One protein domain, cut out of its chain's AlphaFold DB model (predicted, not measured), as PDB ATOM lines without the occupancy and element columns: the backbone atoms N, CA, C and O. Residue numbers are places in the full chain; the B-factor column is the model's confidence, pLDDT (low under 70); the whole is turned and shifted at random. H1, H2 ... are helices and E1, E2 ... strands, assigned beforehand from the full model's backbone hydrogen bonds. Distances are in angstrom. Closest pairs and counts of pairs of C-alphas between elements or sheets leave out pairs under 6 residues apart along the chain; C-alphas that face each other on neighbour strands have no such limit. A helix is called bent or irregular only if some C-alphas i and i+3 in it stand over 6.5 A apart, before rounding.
ATOM      1  N   VAL A  11      21.731  -9.416  63.704       42.19
ATOM      2  CA  VAL A  11      21.463 -10.353  62.623       42.19
ATOM      3  C   VAL A  11      22.550 -10.103  61.589       42.19
ATOM      4  O   VAL A  11      22.492  -9.125  60.848       42.19
ATOM      5  N   ALA A  12      23.577 -10.956  61.586       51.38
ATOM      6  CA  ALA A  12      24.613 -10.922  60.560       51.38
ATOM      7  C   ALA A  12      23.946 -10.919  59.177       51.38
ATOM      8  O   ALA A  12      23.029 -11.709  58.915       51.38
ATOM      9  N   TYR A  13      24.365 -10.000  58.309       52.38
ATOM     10  CA  TYR A  13      23.830  -9.935  56.961       52.38
ATOM     11  C   TYR A  13      24.149 -11.248  56.243       52.38
ATOM     12  O   TYR A  13      25.284 -11.720  56.232       52.38
ATOM     13  N   GLN A  14      23.113 -11.873  55.670       57.34
ATOM     14  CA  GLN A  14      23.207 -13.222  55.095       57.34
ATOM     15  C   GLN A  14      24.220 -13.314  53.940       57.34
ATOM     16  O   GLN A  14      24.580 -14.414  53.535       57.34
ATOM     17  N   PHE A  15      24.695 -12.167  53.443       57.28
ATOM     18  CA  PHE A  15      25.627 -12.038  52.327       57.28
ATOM     19  C   PHE A  15      26.943 -11.317  52.701       57.28
ATOM     20  O   PHE A  15      27.647 -10.846  51.809       57.28
ATOM     21  N   GLY A  16      27.294 -11.216  53.993       58.91
ATOM     22  CA  GLY A  16      28.546 -10.602  54.477       58.91
ATOM     23  C   GLY A  16      28.310  -9.413  55.408       58.91
ATOM     24  O   GLY A  16      27.278  -9.358  56.055       58.91
ATOM     25  N   ASP A  17      29.231  -8.450  55.483       58.28
ATOM     26  CA  ASP A  17      28.993  -7.187  56.202       58.28
ATOM     27  C   ASP A  17      28.206  -6.204  55.327       58.28
ATOM     28  O   ASP A  17      28.484  -6.060  54.128       58.28
ATOM     29  N   GLN A  18      27.227  -5.504  55.916       61.00
ATOM     30  CA  GLN A  18      26.492  -4.454  55.214       61.00
ATOM     31  C   GLN A  18      27.482  -3.361  54.772       61.00
ATOM     32  O   GLN A  18      28.237  -2.849  55.604       61.00
ATOM     33  N   PRO A  19      27.492  -2.970  53.486       64.62
ATOM     34  CA  PRO A  19      28.281  -1.831  53.041       64.62
ATOM     35  C   PRO A  19      27.892  -0.593  53.856       64.62
ATOM     36  O   PRO A  19      26.710  -0.263  53.944       64.62
ATOM     37  N   SER A  20      28.866   0.090  54.459       70.56
ATOM     38  CA  SER A  20      28.617   1.259  55.316       70.56
ATOM     39  C   SER A  20      27.932   2.424  54.584       70.56
ATOM     40  O   SER A  20      27.436   3.349  55.219       70.56
ATOM     41  N   ASP A  21      27.926   2.388  53.254       70.94
ATOM     42  CA  ASP A  21      27.333   3.344  52.323       70.94
ATOM     43  C   ASP A  21      25.889   3.005  51.899       70.94
ATOM     44  O   ASP A  21      25.239   3.814  51.237       70.94
ATOM     45  N   LEU A  22      25.348   1.840  52.280       67.88
ATOM     46  CA  LEU A  22      23.999   1.422  51.888       67.88
ATOM     47  C   LEU A  22      22.930   1.929  52.873       67.88
ATOM     48  O   LEU A  22      22.874   1.502  54.021       67.88
ATOM     49  N   ILE A  23      22.040   2.804  52.389       76.31
ATOM     50  CA  ILE A  23      20.991   3.489  53.181       76.31
ATOM     51  C   ILE A  23      19.778   2.577  53.491       76.31
ATOM     52  O   ILE A  23      18.927   2.923  54.309       76.31
ATOM     53  N   LEU A  24      19.666   1.403  52.857       73.06
ATOM     54  CA  LEU A  24      18.516   0.513  53.049       73.06
ATOM     55  C   LEU A  24      18.608  -0.279  54.370       73.06
ATOM     56  O   LEU A  24      19.682  -0.798  54.681       73.06
ATOM     57  N   PRO A  25      17.493  -0.440  55.117       80.88
ATOM     58  CA  PRO A  25      17.433  -1.363  56.247       80.88
ATOM     59  C   PRO A  25      17.783  -2.792  55.826       80.88
ATOM     60  O   PRO A  25      17.439  -3.239  54.725       80.88
ATOM     61  N   GLN A  26      18.440  -3.522  56.721       71.38
ATOM     62  CA  GLN A  26      18.977  -4.849  56.437       71.38
ATOM     63  C   GLN A  26      17.883  -5.865  56.074       71.38
ATOM     64  O   GLN A  26      18.069  -6.745  55.232       71.38
ATOM     65  N   GLU A  27      16.711  -5.720  56.678       75.94
ATOM     66  CA  GLU A  27      15.533  -6.539  56.424       75.94
ATOM     67  C   GLU A  27      15.042  -6.371  54.984       75.94
ATOM     68  O   GLU A  27      14.737  -7.359  54.318       75.94
ATOM     69  N   ILE A  28      15.043  -5.135  54.475       78.75
ATOM     70  CA  ILE A  28      14.624  -4.823  53.104       78.75
ATOM     71  C   ILE A  28      15.626  -5.388  52.098       78.75
ATOM     72  O   ILE A  28      15.221  -5.980  51.103       78.75
ATOM     73  N   LEU A  29      16.928  -5.279  52.376       74.00
ATOM     74  CA  LEU A  29      17.962  -5.891  51.536       74.00
ATOM     75  C   LEU A  29      17.845  -7.413  51.497       74.00
ATOM     76  O   LEU A  29      17.948  -8.002  50.426       74.00
ATOM     77  N   ASN A  30      17.575  -8.047  52.637       75.31
ATOM     78  CA  ASN A  30      17.349  -9.488  52.687       75.31
ATOM     79  C   ASN A  30      16.108  -9.886  51.878       75.31
ATOM     80  O   ASN A  30      16.169 -10.875  51.161       75.31
ATOM     81  N   MET A  31      15.019  -9.110  51.942       79.69
ATOM     82  CA  MET A  31      13.816  -9.352  51.135       79.69
ATOM     83  C   MET A  31      14.068  -9.167  49.637       79.69
ATOM     84  O   MET A  31      13.623  -9.991  48.844       79.69
ATOM     85  N   ILE A  32      14.788  -8.112  49.241       79.50
ATOM     86  CA  ILE A  32      15.157  -7.864  47.841       79.50
ATOM     87  C   ILE A  32      16.045  -8.996  47.335       79.50
ATOM     88  O   ILE A  32      15.775  -9.546  46.273       79.50
ATOM     89  N   ASN A  33      17.069  -9.380  48.096       75.88
ATOM     90  CA  ASN A  33      17.952 -10.472  47.713       75.88
ATOM     91  C   ASN A  33      17.178 -11.790  47.639       75.88
ATOM     92  O   ASN A  33      17.303 -12.475  46.637       75.88
ATOM     93  N   GLU A  34      16.338 -12.108  48.633       79.94
ATOM     94  CA  GLU A  34      15.480 -13.299  48.630       79.94
ATOM     95  C   GLU A  34      14.568 -13.330  47.398       79.94
ATOM     96  O   GLU A  34      14.435 -14.368  46.758       79.94
ATOM     97  N   TYR A  35      14.006 -12.186  47.010       82.00
ATOM     98  CA  TYR A  35      13.202 -12.068  45.799       82.00
ATOM     99  C   TYR A  35      14.031 -12.262  44.520       82.00
ATOM    100  O   TYR A  35      13.652 -13.051  43.659       82.00
ATOM    101  N   ILE A  36      15.178 -11.584  44.404       79.88
ATOM    102  CA  ILE A  36      16.054 -11.627  43.222       79.88
ATOM    103  C   ILE A  36      16.611 -13.031  42.993       79.88
ATOM    104  O   ILE A  36      16.689 -13.490  41.855       79.88
ATOM    105  N   VAL A  37      17.042 -13.690  44.065       77.81
ATOM    106  CA  VAL A  37      17.712 -14.990  43.981       77.81
ATOM    107  C   VAL A  37      16.719 -16.154  44.055       77.81
ATOM    108  O   VAL A  37      17.099 -17.292  43.812       77.81
ATOM    109  N   GLY A  38      15.437 -15.882  44.323       78.25
ATOM    110  CA  GLY A  38      14.376 -16.892  44.362       78.25
ATOM    111  C   GLY A  38      14.358 -17.725  45.647       78.25
ATOM    112  O   GLY A  38      14.015 -18.903  45.616       78.25
ATOM    113  N   GLY A  39      14.756 -17.145  46.782       76.75
ATOM    114  CA  GLY A  39      14.735 -17.786  48.099       76.75
ATOM    115  C   GLY A  39      15.891 -17.353  49.004       76.75
ATOM    116  O   GLY A  39      16.625 -16.419  48.703       76.75
ATOM    117  N   ARG A  40      16.080 -18.036  50.139       71.38
ATOM    118  CA  ARG A  40      17.210 -17.774  51.051       71.38
ATOM    119  C   ARG A  40      18.317 -18.800  50.835       71.38
ATOM    120  O   ARG A  40      18.091 -19.947  51.210       71.38
ATOM    121  N   PRO A  41      19.516 -18.404  50.371       61.34
ATOM    122  CA  PRO A  41      20.636 -19.327  50.167       61.34
ATOM    123  C   PRO A  41      21.044 -20.124  51.411       61.34
ATOM    124  O   PRO A  41      21.572 -21.218  51.288       61.34
ATOM    125  N   GLY A  42      20.782 -19.597  52.614       61.28
ATOM    126  CA  GLY A  42      21.066 -20.283  53.881       61.28
ATOM    127  C   GLY A  42      19.965 -21.226  54.383       61.28
ATOM    128  O   GLY A  42      20.101 -21.770  55.477       61.28
ATOM    129  N   LYS A  43      18.845 -21.389  53.662       66.19
ATOM    130  CA  LYS A  43      17.810 -22.368  54.030       66.19
ATOM    131  C   LYS A  43      18.126 -23.737  53.409       66.19
ATOM    132  O   LYS A  43      18.621 -23.778  52.286       66.19
ATOM    133  N   PRO A  44      17.793 -24.849  54.096       56.59
ATOM    134  CA  PRO A  44      17.784 -26.171  53.473       56.59
ATOM    135  C   PRO A  44      16.950 -26.140  52.187       56.59
ATOM    136  O   PRO A  44      15.893 -25.507  52.174       56.59
ATOM    137  N   ASN A  45      17.401 -26.840  51.142       59.69
ATOM    138  CA  ASN A  45      16.676 -26.979  49.873       59.69
ATOM    139  C   ASN A  45      16.456 -25.640  49.140       59.69
ATOM    140  O   ASN A  45      15.414 -25.418  48.526       59.69
ATOM    141  N   TYR A  46      17.407 -24.709  49.221       68.19
ATOM    142  CA  TYR A  46      17.372 -23.524  48.373       68.19
ATOM    143  C   TYR A  46      17.741 -23.901  46.930       68.19
ATOM    144  O   TYR A  46      18.868 -24.295  46.640       68.19
ATOM    145  N   PHE A  47      16.782 -23.747  46.017       65.25
ATOM    146  CA  PHE A  47      16.943 -24.058  44.590       65.25
ATOM    147  C   PHE A  47      17.143 -22.817  43.710       65.25
ATOM    148  O   PHE A  47      17.173 -22.919  42.483       65.25
ATOM    149  N   GLY A  48      17.248 -21.636  44.321       68.50
ATOM    150  CA  GLY A  48      17.361 -20.384  43.592       68.50
ATOM    151  C   GLY A  48      18.678 -20.269  42.820       68.50
ATOM    152  O   GLY A  48      19.729 -20.743  43.259       68.50
ATOM    153  N   ARG A  49      18.634 -19.620  41.653       77.81
ATOM    154  CA  ARG A  49      19.816 -19.334  40.826       77.81
ATOM    155  C   ARG A  49      20.108 -17.847  40.887       77.81
ATOM    156  O   ARG A  49      19.246 -17.037  40.567       77.81
ATOM    157  N   VAL A  50      21.337 -17.486  41.248       83.12
ATOM    158  CA  VAL A  50      21.800 -16.098  41.153       83.12
ATOM    159  C   VAL A  50      22.200 -15.836  39.701       83.12
ATOM    160  O   VAL A  50      23.120 -16.492  39.209       83.12
ATOM    161  N   PRO A  51      21.559 -14.899  38.981       84.75
ATOM    162  CA  PRO A  51      21.985 -14.582  37.629       84.75
ATOM    163  C   PRO A  51      23.404 -14.000  37.642       84.75
ATOM    164  O   PRO A  51      23.666 -12.987  38.292       84.75
ATOM    165  N   GLY A  52      24.336 -14.613  36.904       86.00
ATOM    166  CA  GLY A  52      25.752 -14.215  36.928       86.00
ATOM    167  C   GLY A  52      25.995 -12.751  36.537       86.00
ATOM    168  O   GLY A  52      26.901 -12.110  37.067       86.00
ATOM    169  N   HIS A  53      25.138 -12.179  35.685       88.56
ATOM    170  CA  HIS A  53      25.229 -10.774  35.277       88.56
ATOM    171  C   HIS A  53      25.023  -9.787  36.439       88.56
ATOM    172  O   HIS A  53      25.511  -8.662  36.363       88.56
ATOM    173  N   LEU A  54      24.389 -10.202  37.544       86.25
ATOM    174  CA  LEU A  54      24.283  -9.366  38.743       86.25
ATOM    175  C   LEU A  54      25.655  -9.059  39.348       86.25
ATOM    176  O   LEU A  54      25.880  -7.959  39.841       86.25
ATOM    177  N   CYS A  55      26.607  -9.986  39.238       87.31
ATOM    178  CA  CYS A  55      27.976  -9.772  39.700       87.31
ATOM    179  C   CYS A  55      28.770  -8.799  38.809       87.31
ATOM    180  O   CYS A  55      29.874  -8.403  39.181       87.31
ATOM    181  N   LEU A  56      28.228  -8.415  37.646       90.12
ATOM    182  CA  LEU A  56      28.868  -7.523  36.675       90.12
ATOM    183  C   LEU A  56      28.348  -6.079  36.745       90.12
ATOM    184  O   LEU A  56      28.911  -5.208  36.091       90.12
ATOM    185  N   VAL A  57      27.301  -5.807  37.535       88.25
ATOM    186  CA  VAL A  57      26.667  -4.477  37.612       88.25
ATOM    187  C   VAL A  57      27.626  -3.427  38.184       88.25
ATOM    188  O   VAL A  57      27.828  -2.375  37.586       88.25
ATOM    189  N   ASN A  58      28.210  -3.695  39.356       87.56
ATOM    190  CA  ASN A  58      29.250  -2.878  39.991       87.56
ATOM    191  C   ASN A  58      29.965  -3.680  41.099       87.56
ATOM    192  O   ASN A  58      29.594  -4.816  41.398       87.56
ATOM    193  N   SER A  59      30.983  -3.090  41.735       85.88
ATOM    194  CA  SER A  59      31.764  -3.735  42.803       85.88
ATOM    195  C   SER A  59      30.929  -4.116  44.033       85.88
ATOM    196  O   SER A  59      31.166  -5.170  44.624       85.88
ATOM    197  N   THR A  60      29.934  -3.307  44.401       82.31
ATOM    198  CA  THR A  60      29.034  -3.586  45.529       82.31
ATOM    199  C   THR A  60      28.168  -4.809  45.252       82.31
ATOM    200  O   THR A  60      28.110  -5.715  46.081       82.31
ATOM    201  N   TRP A  61      27.555  -4.885  44.069       84.69
ATOM    202  CA  TRP A  61      26.765  -6.040  43.644       84.69
ATOM    203  C   TRP A  61      27.634  -7.283  43.499       84.69
ATOM    204  O   TRP A  61      27.257  -8.342  43.989       84.69
ATOM    205  N   ARG A  62      28.836  -7.153  42.924       87.62
ATOM    206  CA  ARG A  62      29.811  -8.245  42.889       87.62
ATOM    207  C   ARG A  62      30.078  -8.785  44.290       87.62
ATOM    208  O   ARG A  62      29.980  -9.991  44.485       87.62
ATOM    209  N   ARG A  63      30.358  -7.921  45.269       84.94
ATOM    210  CA  ARG A  63      30.606  -8.335  46.659       84.94
ATOM    211  C   ARG A  63      29.401  -9.037  47.294       84.94
ATOM    212  O   ARG A  63      29.603 -10.012  48.004       84.94
ATOM    213  N   ILE A  64      28.182  -8.566  47.030       80.50
ATOM    214  CA  ILE A  64      26.943  -9.131  47.593       80.50
ATOM    215  C   ILE A  64      26.593 -10.479  46.947       80.50
ATOM    216  O   ILE A  64      26.282 -11.443  47.642       80.50
ATOM    217  N   PHE A  65      26.637 -10.554  45.617       84.94
ATOM    218  CA  PHE A  65      26.106 -11.691  44.868       84.94
ATOM    219  C   PHE A  65      27.145 -12.773  44.577       84.94
ATOM    220  O   PHE A  65      26.742 -13.910  44.361       84.94
ATOM    221  N   THR A  66      28.453 -12.488  44.629       88.88
ATOM    222  CA  THR A  66      29.489 -13.523  44.421       88.88
ATOM    223  C   THR A  66      29.378 -14.658  45.453       88.88
ATOM    224  O   THR A  66      29.308 -15.810  45.027       88.88
ATOM    225  N   PRO A  67      29.276 -14.403  46.776       87.00
ATOM    226  CA  PRO A  67      29.061 -15.472  47.754       87.00
ATOM    227  C   PRO A  67      27.818 -16.309  47.462       87.00
ATOM    228  O   PRO A  67      27.872 -17.526  47.555       87.00
ATOM    229  N   ALA A  68      26.718 -15.673  47.055       82.75
ATOM    230  CA  ALA A  68      25.473 -16.365  46.747       82.75
ATOM    231  C   ALA A  68      25.551 -17.185  45.449       82.75
ATOM    232  O   ALA A  68      24.986 -18.272  45.377       82.75
ATOM    233  N   LEU A  69      26.261 -16.673  44.439       87.69
ATOM    234  CA  LEU A  69      26.481 -17.341  43.158       87.69
ATOM    235  C   LEU A  69      27.270 -18.642  43.333       87.69
ATOM    236  O   LEU A  69      26.948 -19.632  42.684       87.69
ATOM    237  N   TYR A  70      28.277 -18.636  44.210       90.19
ATOM    238  CA  TYR A  70      29.120 -19.802  44.480       90.19
ATOM    239  C   TYR A  70      28.669 -20.628  45.689       90.19
ATOM    240  O   TYR A  70      29.225 -21.697  45.908       90.19
ATOM    241  N   ALA A  71      27.672 -20.180  46.461       89.62
ATOM    242  CA  ALA A  71      27.209 -20.891  47.655       89.62
ATOM    243  C   ALA A  71      26.829 -22.343  47.347       89.62
ATOM    244  O   ALA A  71      27.123 -23.232  48.143       89.62
ATOM    245  N   ASN A  72      26.223 -22.579  46.183       90.50
ATOM    246  CA  ASN A  72      25.705 -23.881  45.803       90.50
ATOM    247  C   ASN A  72      26.131 -24.212  44.373       90.50
ATOM    248  O   ASN A  72      25.985 -23.384  43.473       90.50
ATOM    249  N   PHE A  73      26.594 -25.439  44.147       93.44
ATOM    250  CA  PHE A  73      26.825 -25.963  42.803       93.44
ATOM    251  C   PHE A  73      26.140 -27.316  42.626       93.44
ATOM    252  O   PHE A  73      26.077 -28.133  43.549       93.44
ATOM    253  N   ARG A  74      25.609 -27.548  41.423       92.56
ATOM    254  CA  ARG A  74      24.848 -28.746  41.095       92.56
ATOM    255  C   ARG A  74      25.256 -29.317  39.746       92.56
ATOM    256  O   ARG A  74      25.270 -28.604  38.749       92.56
ATOM    257  N   PHE A  75      25.493 -30.621  39.732       93.56
ATOM    258  CA  PHE A  75      25.670 -31.438  38.544       93.56
ATOM    259  C   PHE A  75      24.882 -32.738  38.722       93.56
ATOM    260  O   PHE A  75      25.034 -33.412  39.737       93.56
TER     261      PHE A  75
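This is residues 11 to 75 of the 611 residues of an uncharacterized protein of Aspergillus mulundensis (UniProt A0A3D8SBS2). The longest helix, H3, has the short helix H2 packed on it, with H1 near it across a gap; one long loop, residues 38 to 51, joins H1 to H2, another long stretch with no named element, residues 11 to 25, comes before H1, and strand E1 follows directly from the end of H3. The printed part has 65 residues, in the order H1, H2, H3, E1, mostly helix. It is compact, with a radius of gyration of the C-alphas of 11.5 A, spanning 37 by 25 by 17 A.

H3, residues 59 to 71, is 18.4 A long. H2 is residues 52 to 56. H1, residues 26 to 37, is 16.1 A long and begins at C-alpha 26 (18.977, -4.849, 56.437). E1, residues 72 to 75, ends at C-alpha 75 (25.670, -31.438, 38.544).

H3 is irregular, but only just: C-alphas 64 and 67 are 6.7 A apart. H2 touches H3; their closest C-alphas, Cys 55 and Arg 62, are 4.0 A apart. H1 and H3 are near each other, with 6 pairs of C-alphas within 10 A. H1 is apart from H2 and E1. H3 and E1 meet only through their link. E1 pairs with no named strand. Every O i to N i+4 pair is within hydrogen-bond range in H1, 7 of 9 in H3 and 0 of 1 in H2, where 2 of 2 O i to N i+3 pairs are.

The C-alphas of Ile 23 and Phe 75, the two farthest apart, are 38.2 A apart. The printed part has no cut. H1 to H2 is a long link. Confidence is under 70 at residues 11 to 19, 22 and 41 to 48.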